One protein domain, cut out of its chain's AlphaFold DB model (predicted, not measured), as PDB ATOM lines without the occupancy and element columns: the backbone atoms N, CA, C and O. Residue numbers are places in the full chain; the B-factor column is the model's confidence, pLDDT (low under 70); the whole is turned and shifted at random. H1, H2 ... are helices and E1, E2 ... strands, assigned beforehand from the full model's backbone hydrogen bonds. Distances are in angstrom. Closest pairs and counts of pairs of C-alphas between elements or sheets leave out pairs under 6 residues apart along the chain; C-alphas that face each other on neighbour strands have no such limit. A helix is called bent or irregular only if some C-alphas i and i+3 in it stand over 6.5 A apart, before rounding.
ATOM      1  N   ASN A   3      -7.108  39.141   1.459       85.62
ATOM      2  CA  ASN A   3      -6.465  37.831   1.390       85.62
ATOM      3  C   ASN A   3      -6.995  37.088   0.157       85.62
ATOM      4  O   ASN A   3      -8.207  36.956  -0.007       85.62
ATOM      5  N   THR A   4      -6.101  36.626  -0.715       83.75
ATOM      6  CA  THR A   4      -6.495  35.881  -1.923       83.75
ATOM      7  C   THR A   4      -6.720  34.391  -1.664       83.75
ATOM      8  O   THR A   4      -7.329  33.719  -2.491       83.75
ATOM      9  N   GLY A   5      -6.209  33.861  -0.547       86.25
ATOM     10  CA  GLY A   5      -6.146  32.427  -0.264       86.25
ATOM     11  C   GLY A   5      -5.083  31.673  -1.072       86.25
ATOM     12  O   GLY A   5      -4.977  30.457  -0.938       86.25
ATOM     13  N   ILE A   6      -4.296  32.366  -1.903       83.88
ATOM     14  CA  ILE A   6      -3.258  31.762  -2.743       83.88
ATOM     15  C   ILE A   6      -1.939  31.703  -1.952       83.88
ATOM     16  O   ILE A   6      -1.516  32.741  -1.430       83.88
ATOM     17  N   PRO A   7      -1.273  30.536  -1.859       85.75
ATOM     18  CA  PRO A   7       0.057  30.418  -1.264       85.75
ATOM     19  C   PRO A   7       1.097  31.282  -1.986       85.75
ATOM     20  O   PRO A   7       1.072  31.413  -3.208       85.75
ATOM     21  N   ALA A   8       2.026  31.875  -1.235       81.06
ATOM     22  CA  ALA A   8       3.057  32.751  -1.795       81.06
ATOM     23  C   ALA A   8       4.088  32.017  -2.675       81.06
ATOM     24  O   ALA A   8       4.775  32.657  -3.467       81.06
ATOM     25  N   ASP A   9       4.187  30.696  -2.532       80.00
ATOM     26  CA  ASP A   9       5.043  29.790  -3.300       80.00
ATOM     27  C   ASP A   9       4.326  29.136  -4.496       80.00
ATOM     28  O   ASP A   9       4.933  28.346  -5.214       80.00
ATOM     29  N   ALA A  10       3.050  29.460  -4.738       71.31
ATOM     30  CA  ALA A  10       2.318  28.946  -5.886       71.31
ATOM     31  C   ALA A  10       2.910  29.503  -7.199       71.31
ATOM     32  O   ALA A  10       2.874  30.711  -7.452       71.31
ATOM     33  N   ASP A  11       3.447  28.610  -8.035       54.09
ATOM     34  CA  ASP A  11       4.098  28.944  -9.305       54.09
ATOM     35  C   ASP A  11       3.213  29.823 -10.214       54.09
ATOM     36  O   ASP A  11       2.081  29.470 -10.554       54.09
ATOM     37  N   GLY A  12       3.771  30.950 -10.677       59.03
ATOM     38  CA  GLY A  12       3.308  31.633 -11.892       59.03
ATOM     39  C   GLY A  12       2.693  33.032 -11.773       59.03
ATOM     40  O   GLY A  12       2.319  33.577 -12.809       59.03
ATOM     41  N   TYR A  13       2.601  33.660 -10.592       53.25
ATOM     42  CA  TYR A  13       1.880  34.948 -10.464       53.25
ATOM     43  C   TYR A  13       2.541  36.032  -9.607       53.25
ATOM     44  O   TYR A  13       1.857  36.897  -9.058       53.25
ATOM     45  N   THR A  14       3.868  36.095  -9.535       52.69
ATOM     46  CA  THR A  14       4.517  37.278  -8.957       52.69
ATOM     47  C   THR A  14       4.668  38.352 -10.032       52.69
ATOM     48  O   THR A  14       5.730  38.522 -10.627       52.69
ATOM     49  N   MET A  15       3.600  39.118 -10.294       56.56
ATOM     50  CA  MET A  15       3.801  40.480 -10.797       56.56
ATOM     51  C   MET A  15       4.634  41.199  -9.733       56.56
ATOM     52  O   MET A  15       4.116  41.550  -8.671       56.56
ATOM     53  N   ASN A  16       5.946  41.278  -9.971       60.09
ATOM     54  CA  ASN A  16       6.926  41.694  -8.975       60.09
ATOM     55  C   ASN A  16       6.499  43.033  -8.365       60.09
ATOM     56  O   ASN A  16       6.385  44.032  -9.069       60.09
ATOM     57  N   ASN A  17       6.266  43.020  -7.051       65.06
ATOM     58  CA  ASN A  17       5.914  44.163  -6.204       65.06
ATOM     59  C   ASN A  17       4.451  44.641  -6.222       65.06
ATOM     60  O   ASN A  17       4.170  45.647  -5.576       65.06
ATOM     61  N   LEU A  18       3.502  43.944  -6.859       76.00
ATOM     62  CA  LEU A  18       2.074  44.293  -6.725       76.00
ATOM     63  C   LEU A  18       1.388  43.602  -5.541       76.00
ATOM     64  O   LEU A  18       0.466  44.155  -4.949       76.00
ATOM     65  N   TYR A  19       1.825  42.407  -5.166       85.00
ATOM     66  CA  TYR A  19       1.227  41.662  -4.061       85.00
ATOM     67  C   TYR A  19       2.026  41.830  -2.780       85.00
ATOM     68  O   TYR A  19       3.247  41.951  -2.813       85.00
ATOM     69  N   ALA A  20       1.325  41.767  -1.654       87.31
ATOM     70  CA  ALA A  20       1.938  41.651  -0.343       87.31
ATOM     71  C   ALA A  20       1.904  40.196   0.116       87.31
ATOM     72  O   ALA A  20       0.866  39.540   0.031       87.31
ATOM     73  N   ILE A  21       3.028  39.703   0.626       87.81
ATOM     74  CA  ILE A  21       3.114  38.373   1.231       87.81
ATOM     75  C   ILE A  21       2.947  38.525   2.738       87.81
ATOM     76  O   ILE A  21       3.824  39.078   3.400       87.81
ATOM     77  N   HIS A  22       1.841  38.007   3.269       86.31
ATOM     78  CA  HIS A  22       1.546  38.006   4.698       86.31
ATOM     79  C   HIS A  22       1.126  36.600   5.131       86.31
ATOM     80  O   HIS A  22       0.268  35.987   4.499       86.31
ATOM     81  N   GLU A  23       1.773  36.072   6.173       87.69
ATOM     82  CA  GLU A  23       1.504  34.725   6.710       87.69
ATOM     83  C   GLU A  23       1.529  33.615   5.638       87.69
ATOM     84  O   GLU A  23       0.701  32.711   5.624       87.69
ATOM     85  N   GLY A  24       2.470  33.701   4.688       87.44
ATOM     86  CA  GLY A  24       2.635  32.701   3.624       87.44
ATOM     87  C   GLY A  24       1.574  32.741   2.517       87.44
ATOM     88  O   GLY A  24       1.598  31.896   1.627       87.44
ATOM     89  N   THR A  25       0.675  33.729   2.528       87.50
ATOM     90  CA  THR A  25      -0.371  33.910   1.510       87.50
ATOM     91  C   THR A  25      -0.200  35.227   0.759       87.50
ATOM     92  O   THR A  25       0.384  36.186   1.274       87.50
ATOM     93  N   LEU A  26      -0.701  35.282  -0.477       87.44
ATOM     94  CA  LEU A  26      -0.736  36.495  -1.289       87.44
ATOM     95  C   LEU A  26      -1.931  37.367  -0.904       87.44
ATOM     96  O   LEU A  26      -3.074  36.909  -0.821       87.44
ATOM     97  N   TRP A  27      -1.670  38.658  -0.739       88.31
ATOM     98  CA  TRP A  27      -2.669  39.673  -0.441       88.31
ATOM     99  C   TRP A  27      -2.659  40.766  -1.499       88.31
ATOM    100  O   TRP A  27      -1.609  41.163  -2.007       88.31
ATOM    101  N   ILE A  28      -3.848  41.290  -1.791       87.81
ATOM    102  CA  ILE A  28      -4.055  42.463  -2.639       87.81
ATOM    103  C   ILE A  28      -4.096  43.701  -1.735       87.81
ATOM    104  O   ILE A  28      -5.087  43.904  -1.015       87.81
ATOM    105  N   PRO A  29      -3.036  44.525  -1.704       86.44
ATOM    106  CA  PRO A  29      -3.079  45.791  -1.002       86.44
ATOM    107  C   PRO A  29      -3.960  46.805  -1.733       86.44
ATOM    108  O   PRO A  29      -3.994  46.858  -2.957       86.44
ATOM    109  N   VAL A  30      -4.671  47.629  -0.964       79.25
ATOM    110  CA  VAL A  30      -5.460  48.742  -1.498       79.25
ATOM    111  C   VAL A  30      -5.176  49.965  -0.650       79.25
ATOM    112  O   VAL A  30      -5.520  49.984   0.532       79.25
ATOM    113  N   GLU A  31      -4.553  50.971  -1.260       80.50
ATOM    114  CA  GLU A  31      -4.362  52.286  -0.657       80.50
ATOM    115  C   GLU A  31      -5.608  53.146  -0.904       80.50
ATOM    116  O   GLU A  31      -5.859  53.609  -2.019       80.50
ATOM    117  N   THR A  32      -6.422  53.342   0.130       74.31
ATOM    118  CA  THR A  32      -7.736  54.000   0.011       74.31
ATOM    119  C   THR A  32      -7.660  55.527   0.015       74.31
ATOM    120  O   THR A  32      -8.665  56.186  -0.246       74.31
ATOM    121  N   THR A  33      -6.484  56.107   0.269       76.19
ATOM    122  CA  THR A  33      -6.281  57.564   0.333       76.19
ATOM    123  C   THR A  33      -6.041  58.222  -1.034       76.19
ATOM    124  O   THR A  33      -6.139  59.442  -1.163       76.19
ATOM    125  N   LEU A  34      -5.773  57.438  -2.085       77.88
ATOM    126  CA  LEU A  34      -5.445  57.935  -3.428       77.88
ATOM    127  C   LEU A  34      -6.693  58.227  -4.281       77.88
ATOM    128  O   LEU A  34      -6.988  57.537  -5.258       77.88
ATOM    129  N   VAL A  35      -7.408  59.304  -3.951       72.94
ATOM    130  CA  VAL A  35      -8.579  59.771  -4.717       72.94
ATOM    131  C   VAL A  35      -8.157  60.315  -6.093       72.94
ATOM    132  O   VAL A  35      -7.198  61.076  -6.202       72.94
ATOM    133  N   GLY A  36      -8.869  59.928  -7.159       75.56
ATOM    134  CA  GLY A  36      -8.644  60.428  -8.527       75.56
ATOM    135  C   GLY A  36      -7.484  59.778  -9.295       75.56
ATOM    136  O   GLY A  36      -7.201  60.183 -10.421       75.56
ATOM    137  N   ASN A  37      -6.823  58.766  -8.724       79.44
ATOM    138  CA  ASN A  37      -5.756  58.010  -9.385       79.44
ATOM    139  C   ASN A  37      -6.264  56.696  -9.998       79.44
ATOM    140  O   ASN A  37      -7.302  56.163  -9.609       79.44
ATOM    141  N   ALA A  38      -5.505  56.155 -10.955       82.50
ATOM    142  CA  ALA A  38      -5.777  54.838 -11.522       82.50
ATOM    143  C   ALA A  38      -5.642  53.740 -10.454       82.50
ATOM    144  O   ALA A  38      -4.728  53.775  -9.632       82.50
ATOM    145  N   PHE A  39      -6.507  52.728 -10.526       77.50
ATOM    146  CA  PHE A  39      -6.551  51.617  -9.571       77.50
ATOM    147  C   PHE A  39      -5.194  50.913  -9.390       77.50
ATOM    148  O   PHE A  39      -4.793  50.633  -8.264       77.50
ATOM    149  N   ILE A  40      -4.443  50.712 -10.480       81.31
ATOM    150  CA  ILE A  40      -3.104  50.101 -10.433       81.31
ATOM    151  C   ILE A  40      -2.134  50.904  -9.558       81.31
ATOM    152  O   ILE A  40      -1.399  50.310  -8.780       81.31
ATOM    153  N   LYS A  41      -2.200  52.243  -9.574       83.62
ATOM    154  CA  LYS A  41      -1.349  53.078  -8.711       83.62
ATOM    155  C   LYS A  41      -1.686  52.919  -7.229       83.62
ATOM    156  O   LYS A  41      -0.792  52.963  -6.391       83.62
ATOM    157  N   ALA A  42      -2.967  52.745  -6.893       84.00
ATOM    158  CA  ALA A  42      -3.386  52.489  -5.513       84.00
ATOM    159  C   ALA A  42      -2.913  51.116  -5.015       84.00
ATOM    160  O   ALA A  42      -2.575  50.956  -3.842       84.00
ATOM    161  N   TRP A  43      -2.854  50.143  -5.921       86.62
ATOM    162  CA  TRP A  43      -2.345  48.807  -5.650       86.62
ATOM    163  C   TRP A  43      -0.824  48.820  -5.439       86.62
ATOM    164  O   TRP A  43      -0.352  48.388  -4.388       86.62
ATOM    165  N   GLU A  44      -0.066  49.394  -6.379       86.62
ATOM    166  CA  GLU A  44       1.387  49.602  -6.262       86.62
ATOM    167  C   GLU A  44       1.729  50.309  -4.952       86.62
ATOM    168  O   GLU A  44       2.541  49.821  -4.165       86.62
ATOM    169  N   LYS A  45       1.037  51.423  -4.665       88.44
ATOM    170  CA  LYS A  45       1.310  52.201  -3.461       88.44
ATOM    171  C   LYS A  45       1.014  51.426  -2.186       88.44
ATOM    172  O   LYS A  45       1.785  51.501  -1.232       88.44
ATOM    173  N   GLY A  46      -0.087  50.682  -2.165       89.00
ATOM    174  CA  GLY A  46      -0.430  49.850  -1.021       89.00
ATOM    175  C   GLY A  46       0.606  48.745  -0.783       89.00
ATOM    176  O   GLY A  46       0.926  48.453   0.366       89.00
ATOM    177  N   SER A  47       1.165  48.165  -1.850       89.00
ATOM    178  CA  SER A  47       2.234  47.163  -1.765       89.00
ATOM    179  C   SER A  47       3.534  47.760  -1.223       89.00
ATOM    180  O   SER A  47       4.094  47.250  -0.251       89.00
ATOM    181  N   GLU A  48       3.971  48.904  -1.761       88.94
ATOM    182  CA  GLU A  48       5.129  49.645  -1.239       88.94
ATOM    183  C   GLU A  48       4.975  49.967   0.251       88.94
ATOM    184  O   GLU A  48       5.891  49.747   1.045       88.94
ATOM    185  N   THR A  49       3.810  50.495   0.636       87.94
ATOM    186  CA  THR A  49       3.505  50.850   2.023       87.94
ATOM    187  C   THR A  49       3.537  49.612   2.913       87.94
ATOM    188  O   THR A  49       4.150  49.654   3.977       87.94
ATOM    189  N   TYR A  50       2.963  48.489   2.472       88.94
ATOM    190  CA  TYR A  50       3.032  47.230   3.210       88.94
ATOM    191  C   TYR A  50       4.483  46.830   3.504       88.94
ATOM    192  O   TYR A  50       4.853  46.685   4.667       88.94
ATOM    193  N   TYR A  51       5.337  46.725   2.481       88.44
ATOM    194  CA  TYR A  51       6.729  46.302   2.670       88.44
ATOM    195  C   TYR A  51       7.575  47.313   3.448       88.44
ATOM    196  O   TYR A  51       8.502  46.912   4.147       88.44
ATOM    197  N   LYS A  52       7.234  48.605   3.390       89.25
ATOM    198  CA  LYS A  52       7.873  49.646   4.204       89.25
ATOM    199  C   LYS A  52       7.600  49.477   5.702       89.25
ATOM    200  O   LYS A  52       8.457  49.817   6.512       89.25
ATOM    201  N   TYR A  53       6.410  49.002   6.071       87.50
ATOM    202  CA  TYR A  53       5.963  48.948   7.466       87.50
ATOM    203  C   TYR A  53       5.817  47.530   8.027       87.50
ATOM    204  O   TYR A  53       5.578  47.399   9.225       87.50
ATOM    205  N   LYS A  54       5.999  46.472   7.222       86.38
ATOM    206  CA  LYS A  54       5.764  45.082   7.655       86.38
ATOM    207  C   LYS A  54       6.561  44.667   8.897       86.38
ATOM    208  O   LYS A  54       6.070  43.872   9.689       86.38
ATOM    209  N   ASP A  55       7.750  45.241   9.079       87.56
ATOM    210  CA  ASP A  55       8.655  44.917  10.188       87.56
ATOM    211  C   ASP A  55       8.423  45.811  11.427       87.56
ATOM    212  O   ASP A  55       8.990  45.560  12.486       87.56
ATOM    213  N   ASN A  56       7.545  46.819  11.335       86.00
ATOM    214  CA  ASN A  56       7.222  47.750  12.428       86.00
ATOM    215  C   ASN A  56       6.019  47.294  13.278       86.00
ATOM    216  O   ASN A  56       5.501  48.070  14.081       86.00
ATOM    217  N   GLY A  57       5.577  46.047  13.096       78.00
ATOM    218  CA  GLY A  57       4.348  45.517  13.676       78.00
ATOM    219  C   GLY A  57       3.135  45.874  12.818       78.00
ATOM    220  O   GLY A  57       2.765  47.037  12.679       78.00
ATOM    221  N   LEU A  58       2.505  44.854  12.238       77.44
ATOM    222  CA  LEU A  58       1.257  44.990  11.493       77.44
ATOM    223  C   LEU A  58       0.092  44.544  12.369       77.44
ATOM    224  O   LEU A  58       0.142  43.487  12.994       77.44
ATOM    225  N   THR A  59      -0.980  45.329  12.374       77.81
ATOM    226  CA  THR A  59      -2.254  44.924  12.971       77.81
ATOM    227  C   THR A  59      -3.239  44.634  11.852       77.81
ATOM    228  O   THR A  59      -3.592  45.527  11.080       77.81
ATOM    229  N   VAL A  60      -3.683  43.381  11.758       76.19
ATOM    230  CA  VAL A  60      -4.780  43.008  10.864       76.19
ATOM    231  C   VAL A  60      -6.087  43.342  11.566       76.19
ATOM    232  O   VAL A  60      -6.370  42.845  12.653       76.19
ATOM    233  N   LEU A  61      -6.873  44.206  10.937       78.81
ATOM    234  CA  LEU A  61      -8.199  44.578  11.401       78.81
ATOM    235  C   LEU A  61      -9.225  43.923  10.476       78.81
ATOM    236  O   LEU A  61      -9.266  44.217   9.280       78.81
ATOM    237  N   ASP A  62     -10.032  43.013  11.018       78.50
ATOM    238  CA  ASP A  62     -11.156  42.438  10.282       78.50
ATOM    239  C   ASP A  62     -12.214  43.526  10.080       78.50
ATOM    240  O   ASP A  62     -12.666  44.146  11.039       78.50
ATOM    241  N   ILE A  63     -12.598  43.802   8.834       71.81
ATOM    242  CA  ILE A  63     -13.472  44.942   8.525       71.81
ATOM    243  C   ILE A  63     -14.871  44.814   9.136       71.81
ATOM    244  O   ILE A  63     -15.534  45.831   9.325       71.81
ATOM    245  N   HIS A  64     -15.328  43.602   9.452       74.25
ATOM    246  CA  HIS A  64     -16.627  43.361  10.071       74.25
ATOM    247  C   HIS A  64     -16.589  43.629  11.577       74.25
ATOM    248  O   HIS A  64     -17.550  44.187  12.102       74.25
ATOM    249  N   SER A  65     -15.481  43.319  12.258       78.81
ATOM    250  CA  SER A  65     -15.316  43.592  13.698       78.81
ATOM    251  C   SER A  65     -14.635  44.929  14.007       78.81
ATOM    252  O   SER A  65     -14.773  45.461  15.106       78.81
ATOM    253  N   SER A  66     -13.958  45.542  13.031       73.88
ATOM    254  CA  SER A  66     -13.247  46.822  13.197       73.88
ATOM    255  C   SER A  66     -14.145  47.938  13.723       73.88
ATOM    256  O   SER A  66     -13.658  48.821  14.424       73.88
ATOM    257  N   TRP A  67     -15.448  47.881  13.431       73.06
ATOM    258  CA  TRP A  67     -16.465  48.836  13.887       73.06
ATOM    259  C   TRP A  67     -16.621  48.867  15.412       73.06
ATOM    260  O   TRP A  67     -17.099  49.862  15.954       73.06
ATOM    261  N   GLU A  68     -16.212  47.806  16.112       75.69
ATOM    262  CA  GLU A  68     -16.245  47.739  17.575       75.69
ATOM    263  C   GLU A  68     -15.141  48.597  18.208       75.69
ATOM    264  O   GLU A  68     -15.363  49.230  19.240       75.69
ATOM    265  N   THR A  69     -13.968  48.653  17.567       74.25
ATOM    266  CA  THR A  69     -12.783  49.377  18.063       74.25
ATOM    267  C   THR A  69     -12.677  50.772  17.452       74.25
ATOM    268  O   THR A  69     -12.473  51.763  18.151       74.25
ATOM    269  N   PHE A  70     -12.867  50.863  16.139       74.75
ATOM    270  CA  PHE A  70     -12.867  52.093  15.363       74.75
ATOM    271  C   PHE A  70     -14.293  52.364  14.921       74.75
ATOM    272  O   PHE A  70     -14.653  52.153  13.760       74.75
TER     273      PHE A  70
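This is residues 3 to 70 of the 240 residues of an uncharacterized protein of Sideroxydans sp. RIFOXYD2_FULL_59_7 (UniProt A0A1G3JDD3). A small sheet of three strands is grazed by one long helix, H1, nearest its edge strand E2, while a tail, residues 62 to 68, sticks out. The printed part has 68 residues, in order E1, E2, E3, H1, H2; the sheet, E1 E3 E2, is antiparallel. The class is mixed, only just compact, close to loose: radius of gyration of the C-alphas 13.0 A, spans 39 by 30 by 23 A.

E1 is residues 3 to 7, 10.2 A, from C-alpha 3 at (-6.465, 37.831, 1.390). E2 is 20 to 22, 6.2 A; E3 is 25 to 28, 10.2 A. H1 is 39 to 56, 26.2 A, with a kink of 26 degrees near residue 50; it is irregular, C-alphas 52 and 55 being 7.7 A apart. H2 is 66 to 69, 5.5 A, ending with C-alpha 69 at (-12.783, 49.377, 18.063).

E1 and E3 are antiparallel neighbours, with N 26 and O 6 within hydrogen-bond range, 2.8 A. The hairpin E2 and E3 has N 27 and O 20 within hydrogen-bond range, 2.8 A. H1 only grazes the sheet; its closest C-alphas to E2 are Ser 47 and Ala 20, 5.7 A. In H1, 12 of 14 O i to N i+4 pairs are within range; H2 is too short for one. H2 is apart from H1 and the strands.

The farthest C-alphas, Gly 12 and Glu 68, are 38.9 A apart. The printed part has no cut. The link E1 to E2 is long; residues 11 to 17 have pLDDT under 70.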